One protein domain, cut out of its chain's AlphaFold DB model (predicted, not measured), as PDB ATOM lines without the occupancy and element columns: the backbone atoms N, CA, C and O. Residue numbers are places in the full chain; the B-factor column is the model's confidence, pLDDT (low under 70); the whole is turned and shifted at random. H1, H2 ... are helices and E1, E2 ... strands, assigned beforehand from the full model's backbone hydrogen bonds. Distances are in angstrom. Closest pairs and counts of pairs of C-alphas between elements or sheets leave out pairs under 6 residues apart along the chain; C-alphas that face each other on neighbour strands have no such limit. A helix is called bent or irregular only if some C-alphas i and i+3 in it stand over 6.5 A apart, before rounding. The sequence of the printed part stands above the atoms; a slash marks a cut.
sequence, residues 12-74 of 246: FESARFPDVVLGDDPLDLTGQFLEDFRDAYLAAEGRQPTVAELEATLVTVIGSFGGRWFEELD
ATOM      1  N   PHE A  12      85.161  14.806  20.234       69.81
ATOM      2  CA  PHE A  12      86.465  15.019  20.863       69.81
ATOM      3  C   PHE A  12      87.117  16.343  20.445       69.81
ATOM      4  O   PHE A  12      86.926  16.835  19.333       69.81
ATOM      5  N   GLU A  13      87.923  16.919  21.338       73.81
ATOM      6  CA  GLU A  13      88.728  18.107  21.040       73.81
ATOM      7  C   GLU A  13      89.934  17.743  20.167       73.81
ATOM      8  O   GLU A  13      90.657  16.776  20.427       73.81
ATOM      9  N   SER A  14      90.179  18.527  19.116       70.50
ATOM     10  CA  SER A  14      91.291  18.269  18.208       70.50
ATOM     11  C   SER A  14      92.626  18.707  18.812       70.50
ATOM     12  O   SER A  14      92.908  19.893  18.954       70.50
ATOM     13  N   ALA A  15      93.532  17.752  19.033       61.41
ATOM     14  CA  ALA A  15      94.914  18.051  19.422       61.41
ATOM     15  C   ALA A  15      95.680  18.869  18.358       61.41
ATOM     16  O   ALA A  15      96.681  19.519  18.660       61.41
ATOM     17  N   ARG A  16      95.236  18.811  17.095       66.12
ATOM     18  CA  ARG A  16      95.867  19.506  15.966       66.12
ATOM     19  C   ARG A  16      95.276  20.894  15.717       66.12
ATOM     20  O   ARG A  16      95.992  21.763  15.221       66.12
ATOM     21  N   PHE A  17      93.996  21.085  16.020       77.69
ATOM     22  CA  PHE A  17      93.265  22.324  15.774       77.69
ATOM     23  C   PHE A  17      92.647  22.808  17.092       77.69
ATOM     24  O   PHE A  17      91.570  22.339  17.454       77.69
ATOM     25  N   PRO A  18      93.326  23.716  17.821       79.94
ATOM     26  CA  PRO A  18      92.798  24.268  19.064       79.94
ATOM     27  C   PRO A  18      91.390  24.832  18.864       79.94
ATOM     28  O   PRO A  18      91.107  25.409  17.814       79.94
ATOM     29  N   ASP A  19      90.530  24.638  19.861       85.50
ATOM     30  CA  ASP A  19      89.136  25.103  19.886       85.50
ATOM     31  C   ASP A  19      88.204  24.454  18.839       85.50
ATOM     32  O   ASP A  19      87.059  24.875  18.677       85.50
ATOM     33  N   VAL A  20      88.657  23.399  18.150       84.44
ATOM     34  CA  VAL A  20      87.830  22.620  17.218       84.44
ATOM     35  C   VAL A  20      87.415  21.302  17.858       84.44
ATOM     36  O   VAL A  20      88.256  20.493  18.256       84.44
ATOM     37  N   VAL A  21      86.105  21.058  17.884       82.69
ATOM     38  CA  VAL A  21      85.524  19.767  18.259       82.69
ATOM     39  C   VAL A  21      85.223  18.978  16.988       82.69
ATOM     40  O   VAL A  21      84.561  19.477  16.079       82.69
ATOM     41  N   LEU A  22      85.722  17.748  16.922       79.94
ATOM     42  CA  LEU A  22      85.450  16.797  15.848       79.94
ATOM     43  C   LEU A  22      84.530  15.694  16.374       79.94
ATOM     44  O   LEU A  22      84.499  15.423  17.571       79.94
ATOM     45  N   GLY A  23      83.771  15.071  15.482       76.56
ATOM     46  CA  GLY A  23      82.958  13.900  15.795       76.56
ATOM     47  C   GLY A  23      83.179  12.833  14.739       76.56
ATOM     48  O   GLY A  23      83.423  13.170  13.577       76.56
ATOM     49  N   ASP A  24      83.081  11.570  15.138       74.31
ATOM     50  CA  ASP A  24      83.336  10.445  14.237       74.31
ATOM     51  C   ASP A  24      82.317  10.392  13.087       74.31
ATOM     52  O   ASP A  24      82.717  10.320  11.930       74.31
ATOM     53  N   ASP A  25      81.024  10.599  13.364       77.56
ATOM     54  CA  ASP A  25      79.978  10.648  12.329       77.56
ATOM     55  C   ASP A  25      80.283  11.692  11.217       77.56
ATOM     56  O   ASP A  25      80.281  11.336  10.035       77.56
ATOM     57  N   PRO A  26      80.579  12.979  11.522       83.00
ATOM     58  CA  PRO A  26      81.045  13.932  10.515       83.00
ATOM     59  C   PRO A  26      82.312  13.513   9.761       83.00
ATOM     60  O   PRO A  26      82.426  13.827   8.573       83.00
ATOM     61  N   LEU A  27      83.271  12.854  10.418       80.75
ATOM     62  CA  LEU A  27      84.505  12.398   9.772       80.75
ATOM     63  C   LEU A  27      84.213  11.290   8.758       80.75
ATOM     64  O   LEU A  27      84.665  11.399   7.617       80.75
ATOM     65  N   ASP A  28      83.397  10.306   9.128       76.44
ATOM     66  CA  ASP A  28      82.977   9.211   8.250       76.44
ATOM     67  C   ASP A  28      82.187   9.737   7.047       76.44
ATOM     68  O   ASP A  28      82.485   9.405   5.898       76.44
ATOM     69  N   LEU A  29      81.228  10.640   7.287       83.88
ATOM     70  CA  LEU A  29      80.473  11.302   6.218       83.88
ATOM     71  C   LEU A  29      81.385  12.089   5.273       83.88
ATOM     72  O   LEU A  29      81.174  12.091   4.059       83.88
ATOM     73  N   THR A  30      82.405  12.756   5.816       88.81
ATOM     74  CA  THR A  30      83.385  13.491   5.009       88.81
ATOM     75  C   THR A  30      84.251  12.532   4.191       88.81
ATOM     76  O   THR A  30      84.530  12.817   3.027       88.81
ATOM     77  N   GLY A  31      84.642  11.389   4.763       81.06
ATOM     78  CA  GLY A  31      85.339  10.316   4.057       81.06
ATOM     79  C   GLY A  31      84.531   9.804   2.867       81.06
ATOM     80  O   GLY A  31      85.015   9.857   1.736       81.06
ATOM     81  N   GLN A  32      83.268   9.430   3.098       84.88
ATOM     82  CA  GLN A  32      82.368   8.963   2.039       84.88
ATOM     83  C   GLN A  32      82.178  10.016   0.941       84.88
ATOM     84  O   GLN A  32      82.259   9.702  -0.244       84.88
ATOM     85  N   PHE A  33      81.992  11.286   1.314       95.25
ATOM     86  CA  PHE A  33      81.904  12.382   0.348       95.25
ATOM     87  C   PHE A  33      83.133  12.448  -0.576       95.25
ATOM     88  O   PHE A  33      82.984  12.668  -1.779       95.25
ATOM     89  N   LEU A  34      84.345  12.267  -0.041       95.75
ATOM     90  CA  LEU A  34      85.573  12.307  -0.838       95.75
ATOM     91  C   LEU A  34      85.696  11.105  -1.784       95.75
ATOM     92  O   LEU A  34      86.204  11.263  -2.898       95.75
ATOM     93  N   GLU A  35      85.225   9.928  -1.371       91.12
ATOM     94  CA  GLU A  35      85.154   8.746  -2.235       91.12
ATOM     95  C   GLU A  35      84.160   8.949  -3.379       91.12
ATOM     96  O   GLU A  35      84.529   8.790  -4.543       91.12
ATOM     97  N   ASP A  36      82.950   9.409  -3.066       95.88
ATOM     98  CA  ASP A  36      81.916   9.698  -4.062       95.88
ATOM     99  C   ASP A  36      82.389  10.777  -5.050       95.88
ATOM    100  O   ASP A  36      82.180  10.676  -6.263       95.88
ATOM    101  N   PHE A  37      83.086  11.805  -4.549       97.06
ATOM    102  CA  PHE A  37      83.683  12.855  -5.373       97.06
ATOM    103  C   PHE A  37      84.750  12.296  -6.324       97.06
ATOM    104  O   PHE A  37      84.764  12.634  -7.510       97.06
ATOM    105  N   ARG A  38      85.627  11.408  -5.839       97.19
ATOM    106  CA  ARG A  38      86.616  10.712  -6.677       97.19
ATOM    107  C   ARG A  38      85.934   9.886  -7.762       97.19
ATOM    108  O   ARG A  38      86.349   9.951  -8.921       97.19
ATOM    109  N   ASP A  39      84.914   9.122  -7.397       96.75
ATOM    110  CA  ASP A  39      84.248   8.187  -8.299       96.75
ATOM    111  C   ASP A  39      83.465   8.916  -9.396       96.75
ATOM    112  O   ASP A  39      83.498   8.496 -10.556       96.75
ATOM    113  N   ALA A  40      82.872  10.071  -9.083       97.56
ATOM    114  CA  ALA A  40      82.259  10.949 -10.078       97.56
ATOM    115  C   ALA A  40      83.266  11.415 -11.147       97.56
ATOM    116  O   ALA A  40      82.964  11.380 -12.342       97.56
ATOM    117  N   TYR A  41      84.483  11.797 -10.742       97.88
ATOM    118  CA  TYR A  41      85.549  12.186 -11.673       97.88
ATOM    119  C   TYR A  41      86.082  11.005 -12.487       97.88
ATOM    120  O   TYR A  41      86.313  11.144 -13.687       97.88
ATOM    121  N   LEU A  42      86.237   9.828 -11.877       96.00
ATOM    122  CA  LEU A  42      86.643   8.625 -12.607       96.00
ATOM    123  C   LEU A  42      85.613   8.243 -13.676       96.00
ATOM    124  O   LEU A  42      85.998   7.903 -14.793       96.00
ATOM    125  N   ALA A  43      84.323   8.336 -13.355       96.31
ATOM    126  CA  ALA A  43      83.246   8.011 -14.281       96.31
ATOM    127  C   ALA A  43      83.108   9.028 -15.428       96.31
ATOM    128  O   ALA A  43      82.875   8.625 -16.567       96.31
ATOM    129  N   ALA A  44      83.240  10.327 -15.143       97.12
ATOM    130  CA  ALA A  44      83.043  11.386 -16.137       97.12
ATOM    131  C   ALA A  44      84.306  11.703 -16.956       97.12
ATOM    132  O   ALA A  44      84.226  11.906 -18.163       97.12
ATOM    133  N   GLU A  45      85.472  11.721 -16.307       95.94
ATOM    134  CA  GLU A  45      86.733  12.226 -16.871       95.94
ATOM    135  C   GLU A  45      87.820  11.142 -16.989       95.94
ATOM    136  O   GLU A  45      88.914  11.407 -17.488       95.94
ATOM    137  N   GLY A  46      87.563   9.915 -16.517       95.75
ATOM    138  CA  GLY A  46      88.509   8.797 -16.619       95.75
ATOM    139  C   GLY A  46      89.783   8.956 -15.781       95.75
ATOM    140  O   GLY A  46      90.765   8.248 -16.011       95.75
ATOM    141  N   ARG A  47      89.804   9.887 -14.820       96.88
ATOM    142  CA  ARG A  47      90.952  10.165 -13.940       96.88
ATOM    143  C   ARG A  47      90.499  10.560 -12.538       96.88
ATOM    144  O   ARG A  47      89.360  10.957 -12.336       96.88
ATOM    145  N   GLN A  48      91.417  10.504 -11.576       95.38
ATOM    146  CA  GLN A  48      91.172  11.043 -10.237       95.38
ATOM    147  C   GLN A  48      91.101  12.586 -10.259       95.38
ATOM    148  O   GLN A  48      91.758  13.221 -11.100       95.38
ATOM    149  N   PRO A  49      90.336  13.199  -9.337       96.88
ATOM    150  CA  PRO A  49      90.317  14.645  -9.182       96.88
ATOM    151  C   PRO A  49      91.630  15.156  -8.586       96.88
ATOM    152  O   PRO A  49      92.331  14.469  -7.842       96.88
ATOM    153  N   THR A  50      91.951  16.406  -8.892       95.38
ATOM    154  CA  THR A  50      93.058  17.147  -8.288       95.38
ATOM    155  C   THR A  50      92.599  17.906  -7.039       95.38
ATOM    156  O   THR A  50      91.420  18.216  -6.869       95.38
ATOM    157  N   VAL A  51      93.546  18.284  -6.174       93.56
ATOM    158  CA  VAL A  51      93.258  19.119  -4.989       93.56
ATOM    159  C   VAL A  51      92.640  20.466  -5.384       93.56
ATOM    160  O   VAL A  51      91.711  20.921  -4.728       93.56
ATOM    161  N   ALA A  52      93.099  21.077  -6.481       93.69
ATOM    162  CA  ALA A  52      92.563  22.352  -6.964       93.69
ATOM    163  C   ALA A  52      91.092  22.243  -7.411       93.69
ATOM    164  O   ALA A  52      90.314  23.174  -7.221       93.69
ATOM    165  N   GLU A  53      90.690  21.101  -7.977       95.62
ATOM    166  CA  GLU A  53      89.296  20.836  -8.358       95.62
ATOM    167  C   GLU A  53      88.394  20.665  -7.135       95.62
ATOM    168  O   GLU A  53      87.286  21.206  -7.106       95.62
ATOM    169  N   LEU A  54      88.885  19.986  -6.093       95.81
ATOM    170  CA  LEU A  54      88.184  19.907  -4.813       95.81
ATOM    171  C   LEU A  54      88.034  21.299  -4.179       95.81
ATOM    172  O   LEU A  54      86.933  21.668  -3.777       95.81
ATOM    173  N   GLU A  55      89.102  22.103  -4.141       94.69
ATOM    174  CA  GLU A  55      89.055  23.481  -3.629       94.69
ATOM    175  C   GLU A  55      88.023  24.331  -4.374       94.69
ATOM    176  O   GLU A  55      87.176  24.964  -3.743       94.69
ATOM    177  N   ALA A  56      88.062  24.329  -5.708       94.25
ATOM    178  CA  ALA A  56      87.131  25.094  -6.531       94.25
ATOM    179  C   ALA A  56      85.679  24.644  -6.313       94.25
ATOM    180  O   ALA A  56      84.779  25.485  -6.209       94.25
ATOM    181  N   THR A  57      85.451  23.334  -6.185       95.25
ATOM    182  CA  THR A  57      84.125  22.770  -5.911       95.25
ATOM    183  C   THR A  57      83.612  23.217  -4.545       95.25
ATOM    184  O   THR A  57      82.504  23.748  -4.452       95.25
ATOM    185  N   LEU A  58      84.423  23.083  -3.492       95.12
ATOM    186  CA  LEU A  58      84.040  23.481  -2.136       95.12
ATOM    187  C   LEU A  58      83.786  24.989  -2.039       95.12
ATOM    188  O   LEU A  58      82.781  25.394  -1.460       95.12
ATOM    189  N   VAL A  59      84.632  25.824  -2.654       94.31
ATOM    190  CA  VAL A  59      84.407  27.280  -2.718       94.31
ATOM    191  C   VAL A  59      83.095  27.599  -3.428       94.31
ATOM    192  O   VAL A  59      82.336  28.438  -2.949       94.31
ATOM    193  N   THR A  60      82.790  26.917  -4.531       92.62
ATOM    194  CA  THR A  60      81.554  27.150  -5.292       92.62
ATOM    195  C   THR A  60      80.315  26.761  -4.483       92.62
ATOM    196  O   THR A  60      79.366  27.542  -4.384       92.62
ATOM    197  N   VAL A  61      80.322  25.578  -3.865       92.62
ATOM    198  CA  VAL A  61      79.181  25.051  -3.102       92.62
ATOM    199  C   VAL A  61      78.976  25.833  -1.804       92.62
ATOM    200  O   VAL A  61      77.879  26.335  -1.556       92.62
ATOM    201  N   ILE A  62      80.027  26.004  -0.999       92.19
ATOM    202  CA  ILE A  62      79.947  26.739   0.271       92.19
ATOM    203  C   ILE A  62      79.722  28.232   0.008       92.19
ATOM    204  O   ILE A  62      78.953  28.866   0.717       92.19
ATOM    205  N   GLY A  63      80.307  28.815  -1.038       87.94
ATOM    206  CA  GLY A  63      80.036  30.206  -1.406       87.94
ATOM    207  C   GLY A  63      78.573  30.456  -1.788       87.94
ATOM    208  O   GLY A  63      78.060  31.544  -1.542       87.94
ATOM    209  N   SER A  64      77.889  29.452  -2.350       88.12
ATOM    210  CA  SER A  64      76.489  29.564  -2.786       88.12
ATOM    211  C   SER A  64      75.477  29.247  -1.682       88.12
ATOM    212  O   SER A  64      74.396  29.835  -1.643       88.12
ATOM    213  N   PHE A  65      75.802  28.304  -0.794       87.69
ATOM    214  CA  PHE A  65      74.854  27.753   0.182       87.69
ATOM    215  C   PHE A  65      75.337  27.823   1.633       87.69
ATOM    216  O   PHE A  65      74.580  27.483   2.537       87.69
ATOM    217  N   GLY A  66      76.562  28.287   1.877       84.94
ATOM    218  CA  GLY A  66      77.249  28.204   3.165       84.94
ATOM    219  C   GLY A  66      76.537  28.909   4.309       84.94
ATOM    220  O   GLY A  66      76.544  28.378   5.412       84.94
ATOM    221  N   GLY A  67      75.830  30.012   4.049       87.38
ATOM    222  CA  GLY A  67      75.006  30.684   5.066       87.38
ATOM    223  C   GLY A  67      73.857  29.824   5.618       87.38
ATOM    224  O   GLY A  67      73.260  30.175   6.626       87.38
ATOM    225  N   ARG A  68      73.540  28.679   4.990       90.00
ATOM    226  CA  ARG A  68      72.579  27.690   5.515       90.00
ATOM    227  C   ARG A  68      73.199  26.708   6.509       90.00
ATOM    228  O   ARG A  68      72.460  26.018   7.201       90.00
ATOM    229  N   TRP A  69      74.525  26.588   6.515       88.62
ATOM    230  CA  TRP A  69      75.261  25.582   7.286       88.62
ATOM    231  C   TRP A  69      76.176  26.205   8.337       88.62
ATOM    232  O   TRP A  69      76.419  25.592   9.369       88.62
ATOM    233  N   PHE A  70      76.665  27.418   8.081       90.38
ATOM    234  CA  PHE A  70      77.634  28.110   8.916       90.38
ATOM    235  C   PHE A  70      77.115  29.508   9.250       90.38
ATOM    236  O   PHE A  70      76.992  30.352   8.361       90.38
ATOM    237  N   GLU A  71      76.857  29.767  10.535       89.88
ATOM    238  CA  GLU A  71      76.422  31.086  11.025       89.88
ATOM    239  C   GLU A  71      77.426  32.188  10.659       89.88
ATOM    240  O   GLU A  71      77.056  33.305  10.312       89.88
ATOM    241  N   GLU A  72      78.716  31.856  10.647       87.38
ATOM    242  CA  GLU A  72      79.806  32.768  10.294       87.38
ATOM    243  C   GLU A  72      79.759  33.245   8.837       87.38
ATOM    244  O   GLU A  72      80.397  34.246   8.496       87.38
ATOM    245  N   LEU A  73      79.036  32.521   7.976       89.50
ATOM    246  CA  LEU A  73      78.819  32.874   6.578       89.50
ATOM    247  C   LEU A  73      77.497  33.615   6.351       89.50
ATOM    248  O   LEU A  73      77.204  33.979   5.212       89.50
ATOM    249  N   ASP A  74      76.718  33.897   7.396       84.44
ATOM    250  CA  ASP A  74      75.557  34.770   7.251       84.44
ATOM    251  C   ASP A  74      76.004  36.186   6.851       84.44
ATOM    252  O   ASP A  74      76.842  36.825   7.494       84.44
TER     253      ASP A  74
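This is residues 12 to 74 of the 246 residues of an uncharacterized protein of Pseudenhygromyxa sp. WMMC2535 (UniProt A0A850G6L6). Two helices, the long H1 and the kinked H2, make a loose, open V with their link at its corner, and at the far end of H1 the residues before it fold back as a small loop, residues 12 to 20, that leads into the short strand E1. The printed part has 63 residues, with E1, H1 and H2 in that order along the chain, and the class is mostly helix. It is loose, with a radius of gyration of the C-alphas of 14.3 A, and only just elongated, spanning 40 by 26 by 18 A.

Residues 12 to 13 pair antiparallel with residues 21 to 22 of E1, residues 21 to 23, which pairs with no named strand. E1 and H1, residues 24 to 45, meet only through their tight link, with 0 residues between them. In H1, residues 25 to 33 stand free. A tight link of 5 residues joins H1 to H2, residues 51 to 68. H1 and H2 are near each other, with 5 pairs of C-alphas within 10 A and the closest at 8.4 A. E1 and H2 are apart. Every O i to N i+4 pair is within hydrogen-bond range in H1, and 12 of 14 are in H2.

E1 begins at C-alpha 21 (85.524, 19.767, 18.259) and measures 6.9 A. H1 runs 31.3 A to C-alpha 45 (86.733, 12.226, -16.871). H2 measures 24.7 A and ends at C-alpha 68 (72.579, 27.690, 5.515). H2 has a kink of 47 degrees near residue 62 and is irregular: C-alphas 64 and 67 are 8.1 A apart.

The two C-alphas farthest apart, those of Asp 19 and Gly 46, are 40.0 A apart. The printed part has no cut, and neither link is long. Mean pLDDT of the printed part is 88.2; residue 12 and residues 15 to 16 are under 70.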